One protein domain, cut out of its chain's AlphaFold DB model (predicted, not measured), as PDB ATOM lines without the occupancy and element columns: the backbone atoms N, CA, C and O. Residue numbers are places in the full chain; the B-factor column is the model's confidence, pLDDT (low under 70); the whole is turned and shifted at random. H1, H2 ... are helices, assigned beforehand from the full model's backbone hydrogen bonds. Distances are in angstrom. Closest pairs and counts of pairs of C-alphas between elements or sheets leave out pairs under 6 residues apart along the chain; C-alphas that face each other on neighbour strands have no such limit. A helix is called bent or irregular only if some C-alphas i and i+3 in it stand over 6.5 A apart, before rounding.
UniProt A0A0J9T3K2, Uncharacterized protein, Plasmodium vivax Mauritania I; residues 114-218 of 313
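What this domain is: This is residues 114 to 218 of the 313 residues of an uncharacterized protein of Plasmodium vivax Mauritania I (UniProt A0A0J9T3K2). Two long helices, H1 and H2, fold back on each other as a helical hairpin, and two shorter helices, H3 and H4, follow one another along one side of it. Little H5 packs on H2 away from H3 and H4, and residues 213 to 218 stick out as a tail. The printed part has 105 residues, with five named helices in the order H1 to H5 and no named strand, an all helix domain. It is compact, with a radius of gyration of the C-alphas of 14.0 A and spans of 42 by 37 by 23 A.

Where its parts are: Find C-alpha 114 at (-76.979, 107.463, -34.774); from there H1 runs through residues 114 to 142, 37.4 A long. It is irregular, with C-alphas 135 and 138 8.2 A apart, and has a kink of 72 degrees near residue 136. H2, residues 146 to 169, starts at (-79.990, 136.684, -27.966) and is 34.8 A long. Next come H3, residues 176 to 185, H4, residues 188 to 194, and H5, residues 204 to 207, ending at (-77.136, 126.184, -34.822).

How they stand to each other: Begin with H2, the hub. It touches H1, closest at C-alphas 159 and 119, 6.4 A, running opposite ways at 36 degrees, only just a steep tilt. With residues 160 to 167 alone it touches H3, C-alphas 167 and 176 closest at 5.6 A. With residues 150 to 160 alone it touches H4, C-alphas 157 and 188 closest at 5.2 A. With residues 148 to 155 alone it touches H5, C-alphas 152 and 207 closest at 6.0 A. H1 touches H3 with residues 120 to 127 alone, C-alphas 123 and 178 closest at 6.5 A, the same way at a shallow tilt of 20 degrees. H1 and H4 are near each other; H3 and H4 are only just apart, closest 8.2 A. In H2, H3 and H4 every O i to N i+4 pair is within hydrogen-bond range, in H1 20 of 25; H5 is too short for one.

The domain as a whole: The C-alphas of Ala 142 and Ser 170, the two farthest apart, are 42.6 A apart. The printed part has no cut, and no link is long. Look for pLDDT under 70 at residues 140 to 143 and 208 to 218.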
ATOM      1  N   VAL A 114     -77.615 106.133 -34.722       95.69
ATOM      2  CA  VAL A 114     -76.979 107.463 -34.774       95.69
ATOM      3  C   VAL A 114     -77.985 108.579 -34.499       95.69
ATOM      4  O   VAL A 114     -77.656 109.549 -33.822       95.69
ATOM      5  N   THR A 115     -79.215 108.443 -34.994       94.81
ATOM      6  CA  THR A 115     -80.282 109.424 -34.763       94.81
ATOM      7  C   THR A 115     -80.682 109.475 -33.291       94.81
ATOM      8  O   THR A 115     -80.728 110.559 -32.714       94.81
ATOM      9  N   ASP A 116     -80.894 108.316 -32.665       95.19
ATOM     10  CA  ASP A 116     -81.255 108.223 -31.244       95.19
ATOM     11  C   ASP A 116     -80.144 108.801 -30.355       95.19
ATOM     12  O   ASP A 116     -80.426 109.549 -29.417       95.19
ATOM     13  N   PHE A 117     -78.879 108.524 -30.687       96.06
ATOM     14  CA  PHE A 117     -77.736 109.105 -29.986       96.06
ATOM     15  C   PHE A 117     -77.693 110.631 -30.120       96.06
ATOM     16  O   PHE A 117     -77.466 111.321 -29.130       96.06
ATOM     17  N   LYS A 118     -77.943 111.177 -31.318       94.38
ATOM     18  CA  LYS A 118     -77.990 112.633 -31.526       94.38
ATOM     19  C   LYS A 118     -79.071 113.288 -30.670       94.38
ATOM     20  O   LYS A 118     -78.792 114.295 -30.031       94.38
ATOM     21  N   TYR A 119     -80.267 112.702 -30.599       95.06
ATOM     22  CA  TYR A 119     -81.316 113.206 -29.710       95.06
ATOM     23  C   TYR A 119     -80.887 113.161 -28.245       95.06
ATOM     24  O   TYR A 119     -80.998 114.163 -27.544       95.06
ATOM     25  N   MET A 120     -80.340 112.030 -27.799       95.12
ATOM     26  CA  MET A 120     -79.850 111.865 -26.432       95.12
ATOM     27  C   MET A 120     -78.795 112.914 -26.067       95.12
ATOM     28  O   MET A 120     -78.899 113.548 -25.020       95.12
ATOM     29  N   LYS A 121     -77.812 113.127 -26.948       93.94
ATOM     30  CA  LYS A 121     -76.742 114.103 -26.749       93.94
ATOM     31  C   LYS A 121     -77.277 115.532 -26.669       93.94
ATOM     32  O   LYS A 121     -76.870 116.272 -25.785       93.94
ATOM     33  N   GLU A 122     -78.180 115.930 -27.561       92.81
ATOM     34  CA  GLU A 122     -78.735 117.293 -27.557       92.81
ATOM     35  C   GLU A 122     -79.556 117.564 -26.289       92.81
ATOM     36  O   GLU A 122     -79.434 118.633 -25.691       92.81
ATOM     37  N   LEU A 123     -80.327 116.575 -25.817       94.00
ATOM     38  CA  LEU A 123     -81.019 116.669 -24.530       94.00
ATOM     39  C   LEU A 123     -80.026 116.757 -23.363       94.00
ATOM     40  O   LEU A 123     -80.192 117.608 -22.491       94.00
ATOM     41  N   TYR A 124     -78.978 115.929 -23.359       92.38
ATOM     42  CA  TYR A 124     -77.926 115.976 -22.342       92.38
ATOM     43  C   TYR A 124     -77.244 117.349 -22.289       92.38
ATOM     44  O   TYR A 124     -77.199 117.977 -21.229       92.38
ATOM     45  N   ASP A 125     -76.773 117.848 -23.432       89.94
ATOM     46  CA  ASP A 125     -76.110 119.147 -23.555       89.94
ATOM     47  C   ASP A 125     -77.018 120.267 -23.038       89.94
ATOM     48  O   ASP A 125     -76.589 121.140 -22.277       89.94
ATOM     49  N   TYR A 126     -78.307 120.200 -23.374       91.25
ATOM     50  CA  TYR A 126     -79.295 121.143 -22.886       91.25
ATOM     51  C   TYR A 126     -79.416 121.155 -21.362       91.25
ATOM     52  O   TYR A 126     -79.445 122.253 -20.809       91.25
ATOM     53  N   THR A 127     -79.368 120.001 -20.678       87.38
ATOM     54  CA  THR A 127     -79.411 119.942 -19.198       87.38
ATOM     55  C   THR A 127     -78.294 120.735 -18.513       87.38
ATOM     56  O   THR A 127     -78.458 121.183 -17.385       87.38
ATOM     57  N   SER A 128     -77.166 120.961 -19.185       81.81
ATOM     58  CA  SER A 128     -76.072 121.787 -18.658       81.81
ATOM     59  C   SER A 128     -76.102 123.221 -19.197       81.81
ATOM     60  O   SER A 128     -75.791 124.179 -18.481       81.81
ATOM     61  N   HIS A 129     -76.469 123.398 -20.467       84.88
ATOM     62  CA  HIS A 129     -76.464 124.705 -21.119       84.88
ATOM     63  C   HIS A 129     -77.563 125.633 -20.596       84.88
ATOM     64  O   HIS A 129     -77.290 126.821 -20.428       84.88
ATOM     65  N   TYR A 130     -78.759 125.124 -20.273       81.81
ATOM     66  CA  TYR A 130     -79.855 125.984 -19.808       81.81
ATOM     67  C   TYR A 130     -79.513 126.709 -18.498       81.81
ATOM     68  O   TYR A 130     -79.733 127.911 -18.406       81.81
ATOM     69  N   LEU A 131     -78.874 126.031 -17.532       82.94
ATOM     70  CA  LEU A 131     -78.422 126.648 -16.274       82.94
ATOM     71  C   LEU A 131     -77.456 127.805 -16.527       82.94
ATOM     72  O   LEU A 131     -77.471 128.820 -15.832       82.94
ATOM     73  N   THR A 132     -76.597 127.648 -17.534       79.81
ATOM     74  CA  THR A 132     -75.633 128.680 -17.916       79.81
ATOM     75  C   THR A 132     -76.337 129.856 -18.583       79.81
ATOM     76  O   THR A 132     -76.061 131.002 -18.234       79.81
ATOM     77  N   ILE A 133     -77.252 129.584 -19.519       82.56
ATOM     78  CA  ILE A 133     -78.038 130.627 -20.183       82.56
ATOM     79  C   ILE A 133     -78.842 131.397 -19.135       82.56
ATOM     80  O   ILE A 133     -78.739 132.618 -19.088       82.56
ATOM     81  N   ASP A 134     -79.545 130.712 -18.233       83.19
ATOM     82  CA  ASP A 134     -80.385 131.372 -17.236       83.19
ATOM     83  C   ASP A 134     -79.585 132.265 -16.289       83.19
ATOM     84  O   ASP A 134     -79.949 133.419 -16.055       83.19
ATOM     85  N   LYS A 135     -78.433 131.766 -15.823       82.31
ATOM     86  CA  LYS A 135     -77.540 132.506 -14.929       82.31
ATOM     87  C   LYS A 135     -76.990 133.785 -15.559       82.31
ATOM     88  O   LYS A 135     -76.741 134.754 -14.844       82.31
ATOM     89  N   TYR A 136     -76.756 133.788 -16.870       75.81
ATOM     90  CA  TYR A 136     -76.038 134.871 -17.543       75.81
ATOM     91  C   TYR A 136     -76.869 135.628 -18.581       75.81
ATOM     92  O   TYR A 136     -76.325 136.536 -19.203       75.81
ATOM     93  N   LYS A 137     -78.163 135.330 -18.757       72.50
ATOM     94  CA  LYS A 137     -79.010 135.912 -19.816       72.50
ATOM     95  C   LYS A 137     -78.953 137.437 -19.892       72.50
ATOM     96  O   LYS A 137     -78.719 137.972 -20.965       72.50
ATOM     97  N   SER A 138     -79.019 138.136 -18.757       71.38
ATOM     98  CA  SER A 138     -78.959 139.607 -18.720       71.38
ATOM     99  C   SER A 138     -77.635 140.170 -19.247       71.38
ATOM    100  O   SER A 138     -77.604 141.237 -19.854       71.38
ATOM    101  N   ILE A 139     -76.537 139.442 -19.046       72.69
ATOM    102  CA  ILE A 139     -75.209 139.787 -19.564       72.69
ATOM    103  C   ILE A 139     -75.094 139.367 -21.035       72.69
ATOM    104  O   ILE A 139     -74.565 140.112 -21.851       72.69
ATOM    105  N   ILE A 140     -75.598 138.184 -21.384       66.31
ATOM    106  CA  ILE A 140     -75.583 137.618 -22.740       66.31
ATOM    107  C   ILE A 140     -76.380 138.506 -23.711       66.31
ATOM    108  O   ILE A 140     -75.916 138.763 -24.823       66.31
ATOM    109  N   ASP A 141     -77.525 139.035 -23.277       68.12
ATOM    110  CA  ASP A 141     -78.341 139.985 -24.036       68.12
ATOM    111  C   ASP A 141     -77.605 141.300 -24.270       68.12
ATOM    112  O   ASP A 141     -77.558 141.790 -25.397       68.12
ATOM    113  N   ALA A 142     -76.942 141.829 -23.235       61.44
ATOM    114  CA  ALA A 142     -76.151 143.052 -23.340       61.44
ATOM    115  C   ALA A 142     -74.977 142.930 -24.334       61.44
ATOM    116  O   ALA A 142     -74.492 143.941 -24.838       61.44
ATOM    117  N   ILE A 143     -74.530 141.706 -24.636       69.31
ATOM    118  CA  ILE A 143     -73.448 141.418 -25.592       69.31
ATOM    119  C   ILE A 143     -74.012 140.950 -26.956       69.31
ATOM    120  O   ILE A 143     -73.257 140.572 -27.850       69.31
ATOM    121  N   GLY A 144     -75.336 140.982 -27.153       74.12
ATOM    122  CA  GLY A 144     -75.979 140.672 -28.435       74.12
ATOM    123  C   GLY A 144     -76.011 139.181 -28.780       74.12
ATOM    124  O   GLY A 144     -75.938 138.810 -29.946       74.12
ATOM    125  N   CYS A 145     -76.085 138.300 -27.781       80.44
ATOM    126  CA  CYS A 145     -76.125 136.847 -27.990       80.44
ATOM    127  C   CYS A 145     -77.538 136.246 -27.967       80.44
ATOM    128  O   CYS A 145     -77.661 135.020 -28.026       80.44
ATOM    129  N   LYS A 146     -78.579 137.093 -27.934       86.38
ATOM    130  CA  LYS A 146     -79.990 136.684 -27.966       86.38
ATOM    131  C   LYS A 146     -80.300 135.707 -29.083       86.38
ATOM    132  O   LYS A 146     -80.751 134.597 -28.824       86.38
ATOM    133  N   GLU A 147     -79.914 136.073 -30.297       87.69
ATOM    134  CA  GLU A 147     -80.119 135.247 -31.481       87.69
ATOM    135  C   GLU A 147     -79.499 133.846 -31.326       87.69
ATOM    136  O   GLU A 147     -80.112 132.833 -31.654       87.69
ATOM    137  N   ARG A 148     -78.301 133.748 -30.733       85.06
ATOM    138  CA  ARG A 148     -77.595 132.468 -30.562       85.06
ATOM    139  C   ARG A 148     -78.288 131.547 -29.570       85.06
ATOM    140  O   ARG A 148     -78.474 130.369 -29.877       85.06
ATOM    141  N   TYR A 149     -78.642 132.045 -28.383       86.62
ATOM    142  CA  TYR A 149     -79.283 131.180 -27.394       86.62
ATOM    143  C   TYR A 149     -80.739 130.887 -27.762       86.62
ATOM    144  O   TYR A 149     -81.171 129.759 -27.554       86.62
ATOM    145  N   CYS A 150     -81.476 131.830 -28.362       91.44
ATOM    146  CA  CYS A 150     -82.837 131.579 -28.843       91.44
ATOM    147  C   CYS A 150     -82.831 130.515 -29.945       91.44
ATOM    148  O   CYS A 150     -83.587 129.548 -29.865       91.44
ATOM    149  N   SER A 151     -81.907 130.613 -30.906       91.69
ATOM    150  CA  SER A 151     -81.720 129.581 -31.934       91.69
ATOM    151  C   SER A 151     -81.367 128.223 -31.324       91.69
ATOM    152  O   SER A 151     -81.913 127.198 -31.733       91.69
ATOM    153  N   TYR A 152     -80.475 128.196 -30.327       90.75
ATOM    154  CA  TYR A 152     -80.068 126.959 -29.656       90.75
ATOM    155  C   TYR A 152     -81.233 126.301 -28.910       90.75
ATOM    156  O   TYR A 152     -81.504 125.121 -29.122       90.75
ATOM    157  N   ILE A 153     -81.958 127.058 -28.081       92.69
ATOM    158  CA  ILE A 153     -83.105 126.531 -27.332       92.69
ATOM    159  C   ILE A 153     -84.195 126.074 -28.309       92.69
ATOM    160  O   ILE A 153     -84.775 125.014 -28.104       92.69
ATOM    161  N   ASN A 154     -84.417 126.793 -29.415       95.19
ATOM    162  CA  ASN A 154     -85.362 126.386 -30.457       95.19
ATOM    163  C   ASN A 154     -84.963 125.070 -31.148       95.19
ATOM    164  O   ASN A 154     -85.813 124.209 -31.375       95.19
ATOM    165  N   LYS A 155     -83.671 124.864 -31.446       94.00
ATOM    166  CA  LYS A 155     -83.166 123.571 -31.946       94.00
ATOM    167  C   LYS A 155     -83.487 122.448 -30.957       94.00
ATOM    168  O   LYS A 155     -83.978 121.397 -31.369       94.00
ATOM    169  N   VAL A 156     -83.229 122.672 -29.669       93.69
ATOM    170  CA  VAL A 156     -83.522 121.681 -28.626       93.69
ATOM    171  C   VAL A 156     -85.028 121.448 -28.490       93.69
ATOM    172  O   VAL A 156     -85.431 120.298 -28.362       93.69
ATOM    173  N   ASP A 157     -85.868 122.482 -28.580       96.06
ATOM    174  CA  ASP A 157     -87.331 122.355 -28.503       96.06
ATOM    175  C   ASP A 157     -87.892 121.463 -29.621       96.06
ATOM    176  O   ASP A 157     -88.687 120.554 -29.369       96.06
ATOM    177  N   LYS A 158     -87.393 121.625 -30.855       95.44
ATOM    178  CA  LYS A 158     -87.729 120.733 -31.979       95.44
ATOM    179  C   LYS A 158     -87.400 119.267 -31.649       95.44
ATOM    180  O   LYS A 158     -88.220 118.383 -31.896       95.44
ATOM    181  N   ILE A 159     -86.230 119.001 -31.060       95.62
ATOM    182  CA  ILE A 159     -85.806 117.648 -30.650       95.62
ATOM    183  C   ILE A 159     -86.660 117.127 -29.492       95.62
ATOM    184  O   ILE A 159     -87.100 115.980 -29.526       95.62
ATOM    185  N   TYR A 160     -86.930 117.966 -28.496       96.00
ATOM    186  CA  TYR A 160     -87.772 117.646 -27.350       96.00
ATOM    187  C   TYR A 160     -89.165 117.183 -27.797       96.00
ATOM    188  O   TYR A 160     -89.635 116.138 -27.351       96.00
ATOM    189  N   ASN A 161     -89.785 117.887 -28.746       96.00
ATOM    190  CA  ASN A 161     -91.102 117.535 -29.279       96.00
ATOM    191  C   ASN A 161     -91.099 116.202 -30.051       96.00
ATOM    192  O   ASN A 161     -92.031 115.407 -29.912       96.00
ATOM    193  N   ILE A 162     -90.039 115.914 -30.816       95.19
ATOM    194  CA  ILE A 162     -89.861 114.606 -31.472       95.19
ATOM    195  C   ILE A 162     -89.744 113.501 -30.418       95.19
ATOM    196  O   ILE A 162     -90.439 112.484 -30.483       95.19
ATOM    197  N   VAL A 163     -88.874 113.707 -29.428       95.31
ATOM    198  CA  VAL A 163     -88.615 112.736 -28.366       95.31
ATOM    199  C   VAL A 163     -89.860 112.490 -27.514       95.31
ATOM    200  O   VAL A 163     -90.108 111.341 -27.170       95.31
ATOM    201  N   ASN A 164     -90.687 113.504 -27.253       94.56
ATOM    202  CA  ASN A 164     -91.957 113.356 -26.539       94.56
ATOM    203  C   ASN A 164     -92.870 112.299 -27.192       94.56
ATOM    204  O   ASN A 164     -93.349 111.374 -26.531       94.56
ATOM    205  N   GLY A 165     -93.052 112.379 -28.516       92.12
ATOM    206  CA  GLY A 165     -93.834 111.389 -29.265       92.12
ATOM    207  C   GLY A 165     -93.217 109.986 -29.216       92.12
ATOM    208  O   GLY A 165     -93.925 108.987 -29.044       92.12
ATOM    209  N   LEU A 166     -91.885 109.902 -29.306       93.69
ATOM    210  CA  LEU A 166     -91.158 108.630 -29.258       93.69
ATOM    211  C   LEU A 166     -91.201 107.983 -27.868       93.69
ATOM    212  O   LEU A 166     -91.436 106.783 -27.778       93.69
ATOM    213  N   CYS A 167     -91.020 108.753 -26.796       94.69
ATOM    214  CA  CYS A 167     -91.046 108.258 -25.419       94.69
ATOM    215  C   CYS A 167     -92.450 107.872 -24.959       94.69
ATOM    216  O   CYS A 167     -92.591 106.916 -24.201       94.69
ATOM    217  N   SER A 168     -93.486 108.538 -25.477       91.12
ATOM    218  CA  SER A 168     -94.878 108.128 -25.261       91.12
ATOM    219  C   SER A 168     -95.169 106.748 -25.867       91.12
ATOM    220  O   SER A 168     -95.923 105.963 -25.300       91.12
ATOM    221  N   SER A 169     -94.548 106.437 -27.010       90.19
ATOM    222  CA  SER A 169     -94.768 105.181 -27.744       90.19
ATOM    223  C   SER A 169     -93.803 104.059 -27.336       90.19
ATOM    224  O   SER A 169     -94.121 102.879 -27.459       90.19
ATOM    225  N   SER A 170     -92.597 104.412 -26.888       89.06
ATOM    226  CA  SER A 170     -91.510 103.490 -26.554       89.06
ATOM    227  C   SER A 170     -90.698 104.041 -25.370       89.06
ATOM    228  O   SER A 170     -89.618 104.608 -25.555       89.06
ATOM    229  N   PRO A 171     -91.198 103.883 -24.130       86.50
ATOM    230  CA  PRO A 171     -90.598 104.495 -22.941       86.50
ATOM    231  C   PRO A 171     -89.237 103.895 -22.559       86.50
ATOM    232  O   PRO A 171     -88.494 104.491 -21.786       86.50
ATOM    233  N   SER A 172     -88.885 102.727 -23.104       87.00
ATOM    234  CA  SER A 172     -87.595 102.064 -22.880       87.00
ATOM    235  C   SER A 172     -86.444 102.652 -23.702       87.00
ATOM    236  O   SER A 172     -85.306 102.201 -23.564       87.00
ATOM    237  N   LYS A 173     -86.709 103.639 -24.569       88.12
ATOM    238  CA  LYS A 173     -85.655 104.311 -25.330       88.12
ATOM    239  C   LYS A 173     -84.679 105.038 -24.386       88.12
ATOM    240  O   LYS A 173     -85.103 105.687 -23.430       88.12
ATOM    241  N   PRO A 174     -83.366 104.987 -24.668       83.06
ATOM    242  CA  PRO A 174     -82.319 105.406 -23.731       83.06
ATOM    243  C   PRO A 174     -82.340 106.904 -23.388       83.06
ATOM    244  O   PRO A 174     -81.923 107.290 -22.303       83.06
ATOM    245  N   TYR A 175     -82.866 107.752 -24.276       90.56
ATOM    246  CA  TYR A 175     -83.000 109.194 -24.048       90.56
ATOM    247  C   TYR A 175     -84.249 109.588 -23.237       90.56
ATOM    248  O   TYR A 175     -84.390 110.755 -22.870       90.56
ATOM    249  N   CYS A 176     -85.169 108.659 -22.947       94.06
ATOM    250  CA  CYS A 176     -86.430 108.992 -22.276       94.06
ATOM    251  C   CYS A 176     -86.265 109.368 -20.802       94.06
ATOM    252  O   CYS A 176     -87.062 110.144 -20.276       94.06
ATOM    253  N   SER A 177     -85.213 108.889 -20.138       91.19
ATOM    254  CA  SER A 177     -84.859 109.339 -18.787       91.19
ATOM    255  C   SER A 177     -84.434 110.815 -18.777       91.19
ATOM    256  O   SER A 177     -84.946 111.590 -17.971       91.19
ATOM    257  N   LEU A 178     -83.570 111.227 -19.714       92.19
ATOM    258  CA  LEU A 178     -83.161 112.627 -19.892       92.19
ATOM    259  C   LEU A 178     -84.353 113.516 -20.250       92.19
ATOM    260  O   LEU A 178     -84.525 114.576 -19.656       92.19
ATOM    261  N   PHE A 179     -85.202 113.061 -21.172       94.94
ATOM    262  CA  PHE A 179     -86.445 113.751 -21.513       94.94
ATOM    263  C   PHE A 179     -87.336 113.970 -20.282       94.94
ATOM    264  O   PHE A 179     -87.810 115.082 -20.060       94.94
ATOM    265  N   SER A 180     -87.512 112.937 -19.454       93.00
ATOM    266  CA  SER A 180     -88.355 113.009 -18.254       93.00
ATOM    267  C   SER A 180     -87.802 113.998 -17.228       93.00
ATOM    268  O   SER A 180     -88.570 114.747 -16.630       93.00
ATOM    269  N   LYS A 181     -86.473 114.044 -17.057       91.75
ATOM    270  CA  LYS A 181     -85.816 115.067 -16.235       91.75
ATOM    271  C   LYS A 181     -86.090 116.466 -16.788       91.75
ATOM    272  O   LYS A 181     -86.466 117.360 -16.038       91.75
ATOM    273  N   ILE A 182     -85.979 116.631 -18.109       93.62
ATOM    274  CA  ILE A 182     -86.204 117.930 -18.743       93.62
ATOM    275  C   ILE A 182     -87.640 118.421 -18.566       93.62
ATOM    276  O   ILE A 182     -87.877 119.594 -18.290       93.62
ATOM    277  N   GLN A 183     -88.600 117.505 -18.677       93.06
ATOM    278  CA  GLN A 183     -90.014 117.792 -18.475       93.06
ATOM    279  C   GLN A 183     -90.328 118.315 -17.063       93.06
ATOM    280  O   GLN A 183     -91.309 119.031 -16.892       93.06
ATOM    281  N   GLN A 184     -89.524 117.965 -16.057       88.62
ATOM    282  CA  GLN A 184     -89.741 118.385 -14.669       88.62
ATOM    283  C   GLN A 184     -89.046 119.705 -14.323       88.62
ATOM    284  O   GLN A 184     -89.523 120.430 -13.454       88.62
ATOM    285  N   GLU A 185     -87.916 120.005 -14.965       85.94
ATOM    286  CA  GLU A 185     -87.008 121.063 -14.506       85.94
ATOM    287  C   GLU A 185     -86.902 122.248 -15.477       85.94
ATOM    288  O   GLU A 185     -86.696 123.385 -15.043       85.94
ATOM    289  N   ASN A 186     -86.970 122.008 -16.790       88.25
ATOM    290  CA  ASN A 186     -86.465 122.968 -17.772       88.25
ATOM    291  C   ASN A 186     -87.038 122.794 -19.187       88.25
ATOM    292  O   ASN A 186     -86.285 122.749 -20.159       88.25
ATOM    293  N   ILE A 187     -88.361 122.746 -19.345       94.81
ATOM    294  CA  ILE A 187     -89.013 122.590 -20.659       94.81
ATOM    295  C   ILE A 187     -88.559 123.702 -21.642       94.81
ATOM    296  O   ILE A 187     -88.784 124.883 -21.364       94.81
ATOM    297  N   PRO A 188     -87.964 123.374 -22.812       94.62
ATOM    298  CA  PRO A 188     -87.405 124.377 -23.730       94.62
ATOM    299  C   PRO A 188     -88.403 125.448 -24.192       94.62
ATOM    300  O   PRO A 188     -88.081 126.638 -24.182       94.62
ATOM    301  N   SER A 189     -89.634 125.056 -24.536       95.00
ATOM    302  CA  SER A 189     -90.688 125.992 -24.950       95.00
ATOM    303  C   SER A 189     -91.066 127.024 -23.877       95.00
ATOM    304  O   SER A 189     -91.430 128.154 -24.211       95.00
ATOM    305  N   GLU A 190     -90.959 126.678 -22.591       93.50
ATOM    306  CA  GLU A 190     -91.186 127.621 -21.490       93.50
ATOM    307  C   GLU A 190     -90.054 128.646 -21.408       93.50
ATOM    308  O   GLU A 190     -90.310 129.839 -21.248       93.50
ATOM    309  N   TYR A 191     -88.813 128.205 -21.617       89.56
ATOM    310  CA  TYR A 191     -87.630 129.062 -21.593       89.56
ATOM    311  C   TYR A 191     -87.577 130.020 -22.788       89.56
ATOM    312  O   TYR A 191     -87.243 131.191 -22.613       89.56
ATOM    313  N   LEU A 192     -87.987 129.580 -23.985       92.50
ATOM    314  CA  LEU A 192     -88.151 130.476 -25.140       92.50
ATOM    315  C   LEU A 192     -89.094 131.640 -24.809       92.50
ATOM    316  O   LEU A 192     -88.769 132.797 -25.078       92.50
ATOM    317  N   LYS A 193     -90.234 131.342 -24.172       92.44
ATOM    318  CA  LYS A 193     -91.203 132.361 -23.739       92.44
ATOM    319  C   LYS A 193     -90.627 133.248 -22.641       92.44
ATOM    320  O   LYS A 193     -90.739 134.468 -22.725       92.44
ATOM    321  N   GLN A 194     -89.990 132.653 -21.633       89.69
ATOM    322  CA  GLN A 194     -89.408 133.376 -20.504       89.69
ATOM    323  C   GLN A 194     -88.323 134.368 -20.945       89.69
ATOM    324  O   GLN A 194     -88.194 135.437 -20.351       89.69
ATOM    325  N   TYR A 195     -87.550 134.034 -21.978       87.88
ATOM    326  CA  TYR A 195     -86.494 134.899 -22.515       87.88
ATOM    327  C   TYR A 195     -86.987 135.856 -23.602       87.88
ATOM    328  O   TYR A 195     -86.195 136.603 -24.176       87.88
ATOM    329  N   GLY A 196     -88.292 135.861 -23.892       90.19
ATOM    330  CA  GLY A 196     -88.869 136.709 -24.929       90.19
ATOM    331  C   GLY A 196     -88.257 136.443 -26.303       90.19
ATOM    332  O   GLY A 196     -88.075 137.384 -27.079       90.19
ATOM    333  N   CYS A 197     -87.878 135.192 -26.582       92.31
ATOM    334  CA  CYS A 197     -87.423 134.781 -27.902       92.31
ATOM    335  C   CYS A 197     -88.590 134.873 -28.885       92.31
ATOM    336  O   CYS A 197     -89.680 134.358 -28.634       92.31
ATOM    337  N   THR A 198     -88.346 135.523 -30.013       94.06
ATOM    338  CA  THR A 198     -89.291 135.662 -31.122       94.06
ATOM    339  C   THR A 198     -88.748 134.959 -32.360       94.06
ATOM    340  O   THR A 198     -87.580 134.581 -32.402       94.06
ATOM    341  N   GLU A 199     -89.571 134.805 -33.396       91.94
ATOM    342  CA  GLU A 199     -89.127 134.216 -34.668       91.94
ATOM    343  C   GLU A 199     -87.953 134.984 -35.289       91.94
ATOM    344  O   GLU A 199     -87.078 134.377 -35.896       91.94
ATOM    345  N   THR A 200     -87.872 136.303 -35.079       92.12
ATOM    346  CA  THR A 200     -86.750 137.121 -35.563       92.12
ATOM    347  C   THR A 200     -85.445 136.888 -34.803       92.12
ATOM    348  O   THR A 200     -84.390 137.262 -35.297       92.12
ATOM    349  N   ASP A 201     -85.504 136.282 -33.613       90.44
ATOM    350  CA  ASP A 201     -84.325 135.893 -32.831       90.44
ATOM    351  C   ASP A 201     -83.840 134.468 -33.177       90.44
ATOM    352  O   ASP A 201     -82.938 133.945 -32.520       90.44
ATOM    353  N   ILE A 202     -84.464 133.791 -34.144       92.38
ATOM    354  CA  ILE A 202     -84.159 132.404 -34.500       92.38
ATOM    355  C   ILE A 202     -83.509 132.364 -35.885       92.38
ATOM    356  O   ILE A 202     -84.166 132.553 -36.905       92.38
ATOM    357  N   ASP A 203     -82.228 132.009 -35.911       90.50
ATOM    358  CA  ASP A 203     -81.480 131.657 -37.110       90.50
ATOM    359  C   ASP A 203     -80.932 130.226 -36.984       90.50
ATOM    360  O   ASP A 203     -79.904 129.956 -36.348       90.50
ATOM    361  N   ASP A 204     -81.601 129.285 -37.659       86.56
ATOM    362  CA  ASP A 204     -81.181 127.880 -37.737       86.56
ATOM    363  C   ASP A 204     -79.749 127.730 -38.317       86.56
ATOM    364  O   ASP A 204     -79.079 126.714 -38.103       86.56
ATOM    365  N   SER A 205     -79.230 128.737 -39.035       85.56
ATOM    366  CA  SER A 205     -77.861 128.753 -39.556       85.56
ATOM    367  C   SER A 205     -76.803 128.878 -38.458       85.56
ATOM    368  O   SER A 205     -75.702 128.341 -38.627       85.56
ATOM    369  N   LEU A 206     -77.126 129.518 -37.329       80.44
ATOM    370  CA  LEU A 206     -76.232 129.658 -36.176       80.44
ATOM    371  C   LEU A 206     -76.084 128.354 -35.398       80.44
ATOM    372  O   LEU A 206     -75.109 128.189 -34.665       80.44
ATOM    373  N   VAL A 207     -77.036 127.433 -35.578       77.00
ATOM    374  CA  VAL A 207     -77.136 126.184 -34.822       77.00
ATOM    375  C   VAL A 207     -76.756 124.922 -35.584       77.00
ATOM    376  O   VAL A 207     -76.967 123.801 -35.116       77.00
ATOM    377  N   LYS A 208     -76.112 125.095 -36.737       69.94
ATOM    378  CA  LYS A 208     -75.426 123.997 -37.419       69.94
ATOM    379  C   LYS A 208     -74.190 123.591 -36.616       69.94
ATOM    380  O   LYS A 208     -73.478 124.452 -36.104       69.94
ATOM    381  N   ASP A 209     -73.929 122.287 -36.531       57.84
ATOM    382  CA  ASP A 209     -72.913 121.682 -35.651       57.84
ATOM    383  C   ASP A 209     -71.493 122.268 -35.803       57.84
ATOM    384  O   ASP A 209     -70.696 122.198 -34.870       57.84
ATOM    385  N   GLU A 210     -71.187 122.884 -36.946       50.66
ATOM    386  CA  GLU A 210     -69.918 123.564 -37.248       50.66
ATOM    387  C   GLU A 210     -69.802 124.971 -36.629       50.66
ATOM    388  O   GLU A 210     -68.704 125.499 -36.471       50.66
ATOM    389  N   LYS A 211     -70.928 125.612 -36.297       47.25
ATOM    390  CA  LYS A 211     -71.003 127.042 -35.952       47.25
ATOM    391  C   LYS A 211     -71.342 127.329 -34.496       47.25
ATOM    392  O   LYS A 211     -71.106 128.452 -34.047       47.25
ATOM    393  N   ILE A 212     -71.872 126.351 -33.759       45.97
ATOM    394  CA  ILE A 212     -72.256 126.590 -32.364       45.97
ATOM    395  C   ILE A 212     -71.010 126.658 -31.478       45.97
ATOM    396  O   ILE A 212     -70.939 127.549 -30.637       45.97
ATOM    397  N   PHE A 213     -70.022 125.760 -31.656       39.41
ATOM    398  CA  PHE A 213     -69.103 125.495 -30.545       39.41
ATOM    399  C   PHE A 213     -67.657 125.031 -30.793       39.41
ATOM    400  O   PHE A 213     -66.988 124.852 -29.782       39.41
ATOM    401  N   SER A 214     -67.099 124.879 -32.005       41.38
ATOM    402  CA  SER A 214     -65.626 124.770 -32.213       41.38
ATOM    403  C   SER A 214     -65.208 124.694 -33.685       41.38
ATOM    404  O   SER A 214     -65.977 124.261 -34.536       41.38
ATOM    405  N   ALA A 215     -63.938 125.045 -33.916       45.19
ATOM    406  CA  ALA A 215     -63.096 124.664 -35.053       45.19
ATOM    407  C   ALA A 215     -63.246 123.175 -35.466       45.19
ATOM    408  O   ALA A 215     -63.691 122.362 -34.652       45.19
ATOM    409  N   PRO A 216     -62.863 122.799 -36.706       47.06
ATOM    410  CA  PRO A 216     -62.983 121.428 -37.213       47.06
ATOM    411  C   PRO A 216     -62.410 120.374 -36.249       47.06
ATOM    412  O   PRO A 216     -61.297 120.520 -35.748       47.06
ATOM    413  N   LEU A 217     -63.194 119.315 -36.009       53.03
ATOM    414  CA  LEU A 217     -62.937 118.287 -34.986       53.03
ATOM    415  C   LEU A 217     -61.769 117.356 -35.316       53.03
ATOM    416  O   LEU A 217     -61.147 116.823 -34.404       53.03
ATOM    417  N   LEU A 218     -61.472 117.154 -36.600       53.47
ATOM    418  CA  LEU A 218     -60.281 116.450 -37.063       53.47
ATOM    419  C   LEU A 218     -59.616 117.270 -38.176       53.47
ATOM    420  O   LEU A 218     -60.315 117.873 -38.996       53.47
TER     421      LEU A 218